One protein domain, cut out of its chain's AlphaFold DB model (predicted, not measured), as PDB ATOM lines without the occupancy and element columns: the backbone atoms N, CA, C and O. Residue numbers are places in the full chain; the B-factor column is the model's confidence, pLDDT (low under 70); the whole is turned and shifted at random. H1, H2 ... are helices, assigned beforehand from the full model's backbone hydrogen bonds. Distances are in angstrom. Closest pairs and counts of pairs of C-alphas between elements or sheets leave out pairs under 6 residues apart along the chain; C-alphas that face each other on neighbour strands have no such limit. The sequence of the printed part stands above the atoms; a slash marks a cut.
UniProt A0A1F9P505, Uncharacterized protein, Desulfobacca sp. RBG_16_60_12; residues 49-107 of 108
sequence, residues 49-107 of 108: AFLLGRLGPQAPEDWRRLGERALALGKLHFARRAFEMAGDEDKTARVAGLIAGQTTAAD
ATOM      1  N   ALA A  49     143.316 123.365 175.807       97.62
ATOM      2  CA  ALA A  49     143.500 121.918 175.685       97.62
ATOM      3  C   ALA A  49     142.697 121.130 176.731       97.62
ATOM      4  O   ALA A  49     142.351 119.969 176.507       97.62
ATOM      5  N   PHE A  50     142.426 121.744 177.884       96.75
ATOM      6  CA  PHE A  50     141.718 121.087 178.970       96.75
ATOM      7  C   PHE A  50     140.235 120.939 178.634       96.75
ATOM      8  O   PHE A  50     139.715 119.821 178.654       96.75
ATOM      9  N   LEU A  51     139.580 122.031 178.233       97.44
ATOM     10  CA  LEU A  51     138.178 122.000 177.832       97.44
ATOM     11  C   LEU A  51     137.960 121.110 176.597       97.44
ATOM     12  O   LEU A  51     137.003 120.332 176.575       97.44
ATOM     13  N   LEU A  52     138.882 121.132 175.622       97.94
ATOM     14  CA  LEU A  52     138.813 120.240 174.458       97.94
ATOM     15  C   LEU A  52     138.831 118.760 174.863       97.94
ATOM     16  O   LEU A  52     138.056 117.962 174.342       97.94
ATOM     17  N   GLY A  53     139.668 118.387 175.833       96.88
ATOM     18  CA  GLY A  53     139.739 117.008 176.324       96.88
ATOM     19  C   GLY A  53     138.455 116.550 177.013       96.88
ATOM     20  O   GLY A  53     138.112 115.369 176.961       96.88
ATOM     21  N   ARG A  54     137.713 117.481 177.619       96.62
ATOM     22  CA  ARG A  54     136.426 117.198 178.264       96.62
ATOM     23  C   ARG A  54     135.268 117.042 177.274       96.62
ATOM     24  O   ARG A  54     134.276 116.401 177.621       96.62
ATOM     25  N   LEU A  55     135.380 117.590 176.059       95.31
ATOM     26  CA  LEU A  55     134.388 117.407 174.987       95.31
ATOM     27  C   LEU A  55     134.310 115.949 174.502       95.31
ATOM     28  O   LEU A  55     133.285 115.549 173.953       95.31
ATOM     29  N   GLY A  56     135.352 115.153 174.751       93.62
ATOM     30  CA  GLY A  56     135.456 113.751 174.352       93.62
ATOM     31  C   GLY A  56     136.608 113.519 173.370       93.62
ATOM     32  O   GLY A  56     137.430 114.417 173.168       93.62
ATOM     33  N   PRO A  57     136.691 112.325 172.754       95.00
ATOM     34  CA  PRO A  57     137.736 112.004 171.786       95.00
ATOM     35  C   PRO A  57     137.767 113.010 170.633       95.00
ATOM     36  O   PRO A  57     136.730 113.326 170.056       95.00
ATOM     37  N   GLN A  58     138.959 113.488 170.286       97.00
ATOM     38  CA  GLN A  58     139.185 114.374 169.142       97.00
ATOM     39  C   GLN A  58     140.215 113.763 168.203       97.00
ATOM     40  O   GLN A  58     141.033 112.941 168.624       97.00
ATOM     41  N   ALA A  59     140.192 114.196 166.945       97.19
ATOM     42  CA  ALA A  59     141.203 113.802 165.980       97.19
ATOM     43  C   ALA A  59     142.584 114.366 166.379       97.19
ATOM     44  O   ALA A  59     142.660 115.481 166.911       97.19
ATOM     45  N   PRO A  60     143.688 113.651 166.099       98.06
ATOM     46  CA  PRO A  60     145.041 114.172 166.304       98.06
ATOM     47  C   PRO A  60     145.274 115.545 165.650       98.06
ATOM     48  O   PRO A  60     146.000 116.381 166.184       98.06
ATOM     49  N   GLU A  61     144.628 115.819 164.518       98.12
ATOM     50  CA  GLU A  61     144.723 117.086 163.787       98.12
ATOM     51  C   GLU A  61     144.129 118.262 164.574       98.12
ATOM     52  O   GLU A  61     144.704 119.354 164.564       98.12
ATOM     53  N   ASP A  62     143.024 118.044 165.293       98.19
ATOM     54  CA  ASP A  62     142.411 119.063 166.153       98.19
ATOM     55  C   ASP A  62     143.346 119.414 167.310       98.19
ATOM     56  O   ASP A  62     143.584 120.590 167.598       98.19
ATOM     57  N   TRP A  63     143.945 118.391 167.923       98.62
ATOM     58  CA  TRP A  63     144.955 118.560 168.961       98.62
ATOM     59  C   TRP A  63     146.184 119.308 168.449       98.62
ATOM     60  O   TRP A  63     146.655 120.239 169.101       98.62
ATOM     61  N   ARG A  64     146.667 118.982 167.246       98.56
ATOM     62  CA  ARG A  64     147.804 119.676 166.632       98.56
ATOM     63  C   ARG A  64     147.487 121.151 166.381       98.56
ATOM     64  O   ARG A  64     148.289 122.009 166.742       98.56
ATOM     65  N   ARG A  65     146.309 121.462 165.828       98.38
ATOM     66  CA  ARG A  65     145.853 122.846 165.610       98.38
ATOM     67  C   ARG A  65     145.739 123.618 166.923       98.38
ATOM     68  O   ARG A  65     146.183 124.764 166.996       98.38
ATOM     69  N   LEU A  66     145.171 122.992 167.954       98.69
ATOM     70  CA  LEU A  66     145.070 123.589 169.281       98.69
ATOM     71  C   LEU A  66     146.454 123.872 169.867       98.69
ATOM     72  O   LEU A  66     146.670 124.954 170.409       98.69
ATOM     73  N   GLY A  67     147.391 122.929 169.734       98.62
ATOM     74  CA  GLY A  67     148.760 123.068 170.222       98.62
ATOM     75  C   GLY A  67     149.488 124.253 169.600       98.62
ATOM     76  O   GLY A  67     150.066 125.061 170.326       98.62
ATOM     77  N   GLU A  68     149.385 124.423 168.278       98.62
ATOM     78  CA  GLU A  68     149.944 125.593 167.585       98.62
ATOM     79  C   GLU A  68     149.326 126.900 168.088       98.62
ATOM     80  O   GLU A  68     150.034 127.874 168.352       98.62
ATOM     81  N   ARG A  69     148.001 126.924 168.278       98.69
ATOM     82  CA  ARG A  69     147.317 128.117 168.777       98.69
ATOM     83  C   ARG A  69     147.713 128.446 170.214       98.69
ATOM     84  O   ARG A  69     148.014 129.601 170.507       98.69
ATOM     85  N   ALA A  70     147.734 127.456 171.099       98.62
ATOM     86  CA  ALA A  70     148.155 127.619 172.485       98.62
ATOM     87  C   ALA A  70     149.608 128.104 172.568       98.62
ATOM     88  O   ALA A  70     149.906 129.011 173.344       98.62
ATOM     89  N   LEU A  71     150.493 127.566 171.725       98.31
ATOM     90  CA  LEU A  71     151.888 127.983 171.657       98.31
ATOM     91  C   LEU A  71     152.024 129.442 171.210       98.31
ATOM     92  O   LEU A  71     152.736 130.207 171.857       98.31
ATOM     93  N   ALA A  72     151.311 129.847 170.157       98.19
ATOM     94  CA  ALA A  72     151.301 131.230 169.676       98.19
ATOM     95  C   ALA A  72     150.774 132.225 170.728       98.19
ATOM     96  O   ALA A  72     151.172 133.386 170.738       98.19
ATOM     97  N   LEU A  73     149.898 131.767 171.628       97.75
ATOM     98  CA  LEU A  73     149.375 132.541 172.758       97.75
ATOM     99  C   LEU A  73     150.262 132.468 174.017       97.75
ATOM    100  O   LEU A  73     149.875 132.992 175.058       97.75
ATOM    101  N   GLY A  74     151.409 131.781 173.965       97.25
ATOM    102  CA  GLY A  74     152.299 131.588 175.115       97.25
ATOM    103  C   GLY A  74     151.761 130.628 176.185       97.25
ATOM    104  O   GLY A  74     152.345 130.506 177.258       97.25
ATOM    105  N   LYS A  75     150.669 129.906 175.913       97.88
ATOM    106  CA  LYS A  75     150.043 128.943 176.831       97.88
ATOM    107  C   LYS A  75     150.774 127.599 176.785       97.88
ATOM    108  O   LYS A  75     150.222 126.591 176.343       97.88
ATOM    109  N   LEU A  76     152.034 127.584 177.219       97.88
ATOM    110  CA  LEU A  76     152.948 126.463 176.973       97.88
ATOM    111  C   LEU A  76     152.456 125.122 177.539       97.88
ATOM    112  O   LEU A  76     152.582 124.101 176.871       97.88
ATOM    113  N   HIS A  77     151.837 125.102 178.722       98.00
ATOM    114  CA  HIS A  77     151.295 123.861 179.292       98.00
ATOM    115  C   HIS A  77     150.148 123.277 178.458       98.00
ATOM    116  O   HIS A  77     150.105 122.065 178.244       98.00
ATOM    117  N   PHE A  78     149.255 124.125 177.937       98.38
ATOM    118  CA  PHE A  78     148.203 123.672 177.027       98.38
ATOM    119  C   PHE A  78     148.769 123.250 175.674       98.38
ATOM    120  O   PHE A  78     148.347 122.228 175.143       98.38
ATOM    121  N   ALA A  79     149.767 123.970 175.155       98.69
ATOM    122  CA  ALA A  79     150.446 123.593 173.921       98.69
ATOM    123  C   ALA A  79     151.095 122.208 174.036       98.69
ATOM    124  O   ALA A  79     150.859 121.349 173.190       98.69
ATOM    125  N   ARG A  80     151.842 121.960 175.121       98.62
ATOM    126  CA  ARG A  80     152.475 120.662 175.383       98.62
ATOM    127  C   ARG A  80     151.434 119.551 175.452       98.62
ATOM    128  O   ARG A  80     151.548 118.573 174.725       98.62
ATOM    129  N   ARG A  81     150.387 119.741 176.262       98.38
ATOM    130  CA  ARG A  81     149.301 118.763 176.406       98.38
ATOM    131  C   ARG A  81     148.646 118.435 175.066       98.38
ATOM    132  O   ARG A  81     148.326 117.283 174.805       98.38
ATOM    133  N   ALA A  82     148.436 119.440 174.225       98.62
ATOM    134  CA  ALA A  82     147.831 119.250 172.918       98.62
ATOM    135  C   ALA A  82     148.748 118.467 171.965       98.62
ATOM    136  O   ALA A  82     148.283 117.543 171.309       98.62
ATOM    137  N   PHE A  83     150.051 118.763 171.928       98.75
ATOM    138  CA  PHE A  83     150.998 117.995 171.113       98.75
ATOM    139  C   PHE A  83     151.159 116.546 171.599       98.75
ATOM    140  O   PHE A  83     151.193 115.645 170.763       98.75
ATOM    141  N   GLU A  84     151.126 116.300 172.915       98.44
ATOM    142  CA  GLU A  84     151.079 114.944 173.486       98.44
ATOM    143  C   GLU A  84     149.848 114.178 172.971       98.44
ATOM    144  O   GLU A  84     149.960 113.051 172.495       98.44
ATOM    145  N   MET A  85     148.668 114.805 173.017       98.38
ATOM    146  CA  MET A  85     147.417 114.202 172.538       98.38
ATOM    147  C   MET A  85     147.371 114.013 171.016       98.38
ATOM    148  O   MET A  85     146.664 113.132 170.530       98.38
ATOM    149  N   ALA A  86     148.127 114.815 170.265       98.38
ATOM    150  CA  ALA A  86     148.294 114.670 168.823       98.38
ATOM    151  C   ALA A  86     149.323 113.592 168.431       98.38
ATOM    152  O   ALA A  86     149.458 113.306 167.239       98.38
ATOM    153  N   GLY A  87     150.079 113.044 169.392       98.25
ATOM    154  CA  GLY A  87     151.221 112.163 169.126       98.25
ATOM    155  C   GLY A  87     152.401 112.873 168.446       98.25
ATOM    156  O   GLY A  87     153.168 112.240 167.730       98.25
ATOM    157  N   ASP A  88     152.524 114.193 168.610       98.25
ATOM    158  CA  ASP A  88     153.587 115.012 168.012       98.25
ATOM    159  C   ASP A  88     154.757 115.136 169.008       98.25
ATOM    160  O   ASP A  88     154.854 116.094 169.783       98.25
ATOM    161  N   GLU A  89     155.602 114.101 169.051       98.19
ATOM    162  CA  GLU A  89     156.710 113.975 170.013       98.19
ATOM    163  C   GLU A  89     157.729 115.116 169.879       98.19
ATOM    164  O   GLU A  89     158.131 115.704 170.887       98.19
ATOM    165  N   ASP A  90     158.068 115.504 168.646       98.25
ATOM    166  CA  ASP A  90     159.015 116.584 168.360       98.25
ATOM    167  C   ASP A  90     158.536 117.920 168.940       98.25
ATOM    168  O   ASP A  90     159.275 118.619 169.647       98.25
ATOM    169  N   LYS A  91     157.272 118.293 168.692       98.25
ATOM    170  CA  LYS A  91     156.722 119.536 169.252       98.25
ATOM    171  C   LYS A  91     156.510 119.447 170.752       98.25
ATOM    172  O   LYS A  91     156.707 120.453 171.436       98.25
ATOM    173  N   THR A  92     156.165 118.274 171.272       98.69
ATOM    174  CA  THR A  92     156.071 118.038 172.717       98.69
ATOM    175  C   THR A  92     157.410 118.317 173.398       98.69
ATOM    176  O   THR A  92     157.464 119.118 174.335       98.69
ATOM    177  N   ALA A  93     158.500 117.738 172.885       98.31
ATOM    178  CA  ALA A  93     159.850 117.944 173.398       98.31
ATOM    179  C   ALA A  93     160.282 119.414 173.292       98.31
ATOM    180  O   ALA A  93     160.789 119.989 174.260       98.31
ATOM    181  N   ARG A  94     160.004 120.065 172.154       98.12
ATOM    182  CA  ARG A  94     160.297 121.493 171.962       98.12
ATOM    183  C   ARG A  94     159.608 122.368 173.009       98.12
ATOM    184  O   ARG A  94     160.258 123.211 173.625       98.12
ATOM    185  N   VAL A  95     158.303 122.186 173.221       98.12
ATOM    186  CA  VAL A  95     157.548 122.985 174.200       98.12
ATOM    187  C   VAL A  95     157.991 122.674 175.629       98.12
ATOM    188  O   VAL A  95     158.078 123.590 176.444       98.12
ATOM    189  N   ALA A  96     158.333 121.422 175.939       97.88
ATOM    190  CA  ALA A  96     158.897 121.064 177.240       97.88
ATOM    191  C   ALA A  96     160.211 121.814 177.528       97.88
ATOM    192  O   ALA A  96     160.380 122.333 178.631       97.88
ATOM    193  N   GLY A  97     161.091 121.950 176.529       97.75
ATOM    194  CA  GLY A  97     162.306 122.762 176.638       97.75
ATOM    195  C   GLY A  97     162.020 124.244 176.906       97.75
ATOM    196  O   GLY A  97     162.674 124.848 177.754       97.75
ATOM    197  N   LEU A  98     161.002 124.819 176.252       96.69
ATOM    198  CA  LEU A  98     160.575 126.204 176.503       96.69
ATOM    199  C   LEU A  98     160.067 126.402 177.938       96.69
ATOM    200  O   LEU A  98     160.420 127.391 178.574       96.69
ATOM    201  N   ILE A  99     159.272 125.460 178.456       96.06
ATOM    202  CA  ILE A  99     158.776 125.499 179.842       96.06
ATOM    203  C   ILE A  99     159.952 125.451 180.826       96.06
ATOM    204  O   ILE A  99     160.019 126.271 181.735       96.06
ATOM    205  N   ALA A 100     160.899 124.529 180.625       94.38
ATOM    206  CA  ALA A 100     162.068 124.399 181.493       94.38
ATOM    207  C   ALA A 100     162.930 125.676 181.509       94.38
ATOM    208  O   ALA A 100     163.374 126.102 182.573       94.38
ATOM    209  N   GLY A 101     163.120 126.312 180.348       90.38
ATOM    210  CA  GLY A 101     163.872 127.565 180.236       90.38
ATOM    211  C   GLY A 101     163.182 128.785 180.865       90.38
ATOM    212  O   GLY A 101     163.868 129.711 181.291       90.38
ATOM    213  N   GLN A 102     161.846 128.803 180.961       81.88
ATOM    214  CA  GLN A 102     161.118 129.875 181.657       81.88
ATOM    215  C   GLN A 102     161.295 129.798 183.175       81.88
ATOM    216  O   GLN A 102     161.479 130.832 183.813       81.88
ATOM    217  N   THR A 103     161.296 128.591 183.746       73.06
ATOM    218  CA  THR A 103     161.514 128.395 185.185       73.06
ATOM    219  C   THR A 103     162.883 128.918 185.620       73.06
ATOM    220  O   THR A 103     162.979 129.607 186.625       73.06
ATOM    221  N   THR A 104     163.936 128.691 184.832       68.62
ATOM    222  CA  THR A 104     165.292 129.142 185.192       68.62
ATOM    223  C   THR A 104     165.500 130.654 185.083       68.62
ATOM    224  O   THR A 104     166.461 131.168 185.642       68.62
ATOM    225  N   ALA A 105     164.645 131.370 184.346       62.03
ATOM    226  CA  ALA A 105     164.751 132.820 184.170       62.03
ATOM    227  C   ALA A 105     163.999 133.626 185.248       62.03
ATOM    228  O   ALA A 105     164.241 134.821 185.376       62.03
ATOM    229  N   ALA A 106     163.084 133.000 185.995       60.03
ATOM    230  CA  ALA A 106     162.290 133.666 187.032       60.03
ATOM    231  C   ALA A 106     162.992 133.725 188.405       60.03
ATOM    232  O   ALA A 106     162.584 134.510 189.259       60.03
ATOM    233  N   ASP A 107     164.049 132.930 188.592       55.78
ATOM    234  CA  ASP A 107     164.793 132.780 189.851       55.78
ATOM    235  C   ASP A 107     166.125 133.572 189.876       55.78
ATOM    236  O   ASP A 107     166.978 133.314 190.730       55.78
TER     237      ASP A 107
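AT A GLANCE: This is residues 49 to 107 of the 108 residues of an uncharacterized protein of Desulfobacca sp. RBG_16_60_12 (UniProt A0A1F9P505). Three helices, H2, H3 and H4, run to and fro in a zigzag with H3 in the middle, and a short fourth helix, H1, sits on the side of H3 away from H4, with its first residue packed on H3. H4 is the longest, and its far end, residues 100 to 106, sticks out beyond the rest together with residue 107. You have 59 printed residues with four named helices, H1, H2, H3 and H4 in chain order, and no named strand; the class is all helix. The whole is compact, with a radius of gyration of the C-alphas of 11.6 A, yet elongated, spanning 38 by 21 by 15 A.

HOW THE PARTS SIT: Start at H1, residues 49 to 55, and go on to H2, residues 60 to 72. This helical hairpin only just touches, with 3 pairs of C-alphas within 8 A, and H2 takes part with residues 63 to 67 alone; the closest C-alphas, of Ala 49 and Leu 66, are 6.8 A apart. The two run opposite ways at a shallow tilt of 34 degrees, only just short of steep. Next comes H3, residues 76 to 85, the hub, touching three other helices. It touches H1 at a steep tilt of 47 degrees, the same way, with the C-alphas of Ala 49 and Phe 78 closest at 5.2 A. H2 and H3 form a helical hairpin and touch at a shallow tilt of 13 degrees, opposite ways; look at Gly 67 and Ala 79, whose C-alphas come closest at 4.1 A. H4, residues 89 to 106, makes a helical hairpin with H3: they touch at a shallow tilt of 19 degrees, opposite ways, and the closest C-alphas, of Arg 80 and Thr 92, are 5.2 A apart. H2 and H4 are close but not clearly touching, with the C-alphas of Leu 71 and Val 95 closest at 8.0 A. H1 and H4 are apart. In H1, H2 and H3 every O i to N i+4 pair is within hydrogen-bond range; in H4 13 of 14 are.

IN THESE COORDINATES: Find C-alpha 49 at (143.500, 121.918, 175.685), where H1 begins; it ends at Leu 55, 10.2 A on. H2 runs from Pro 60, C-alpha at (145.041, 114.172, 166.304), over 18.5 A to Ala 72. H3 covers 14.2 A from Leu 76 to Met 85. H4 runs 26.6 A from Glu 89 to C-alpha 106 at (162.290, 133.666, 187.032).

THE WHOLE: The C-alphas farthest apart, of Pro 57 and Asp 107, are 38.6 A from each other. Residues 100 to 107, of which 100 to 106 belong to H4, stand free; without them the body spans 28 by 19 by 13 A. The printed part has no cut, and the three links between the helices are tight. The mean pLDDT of the printed part is 94.5, and residues 104 to 107 are under 70.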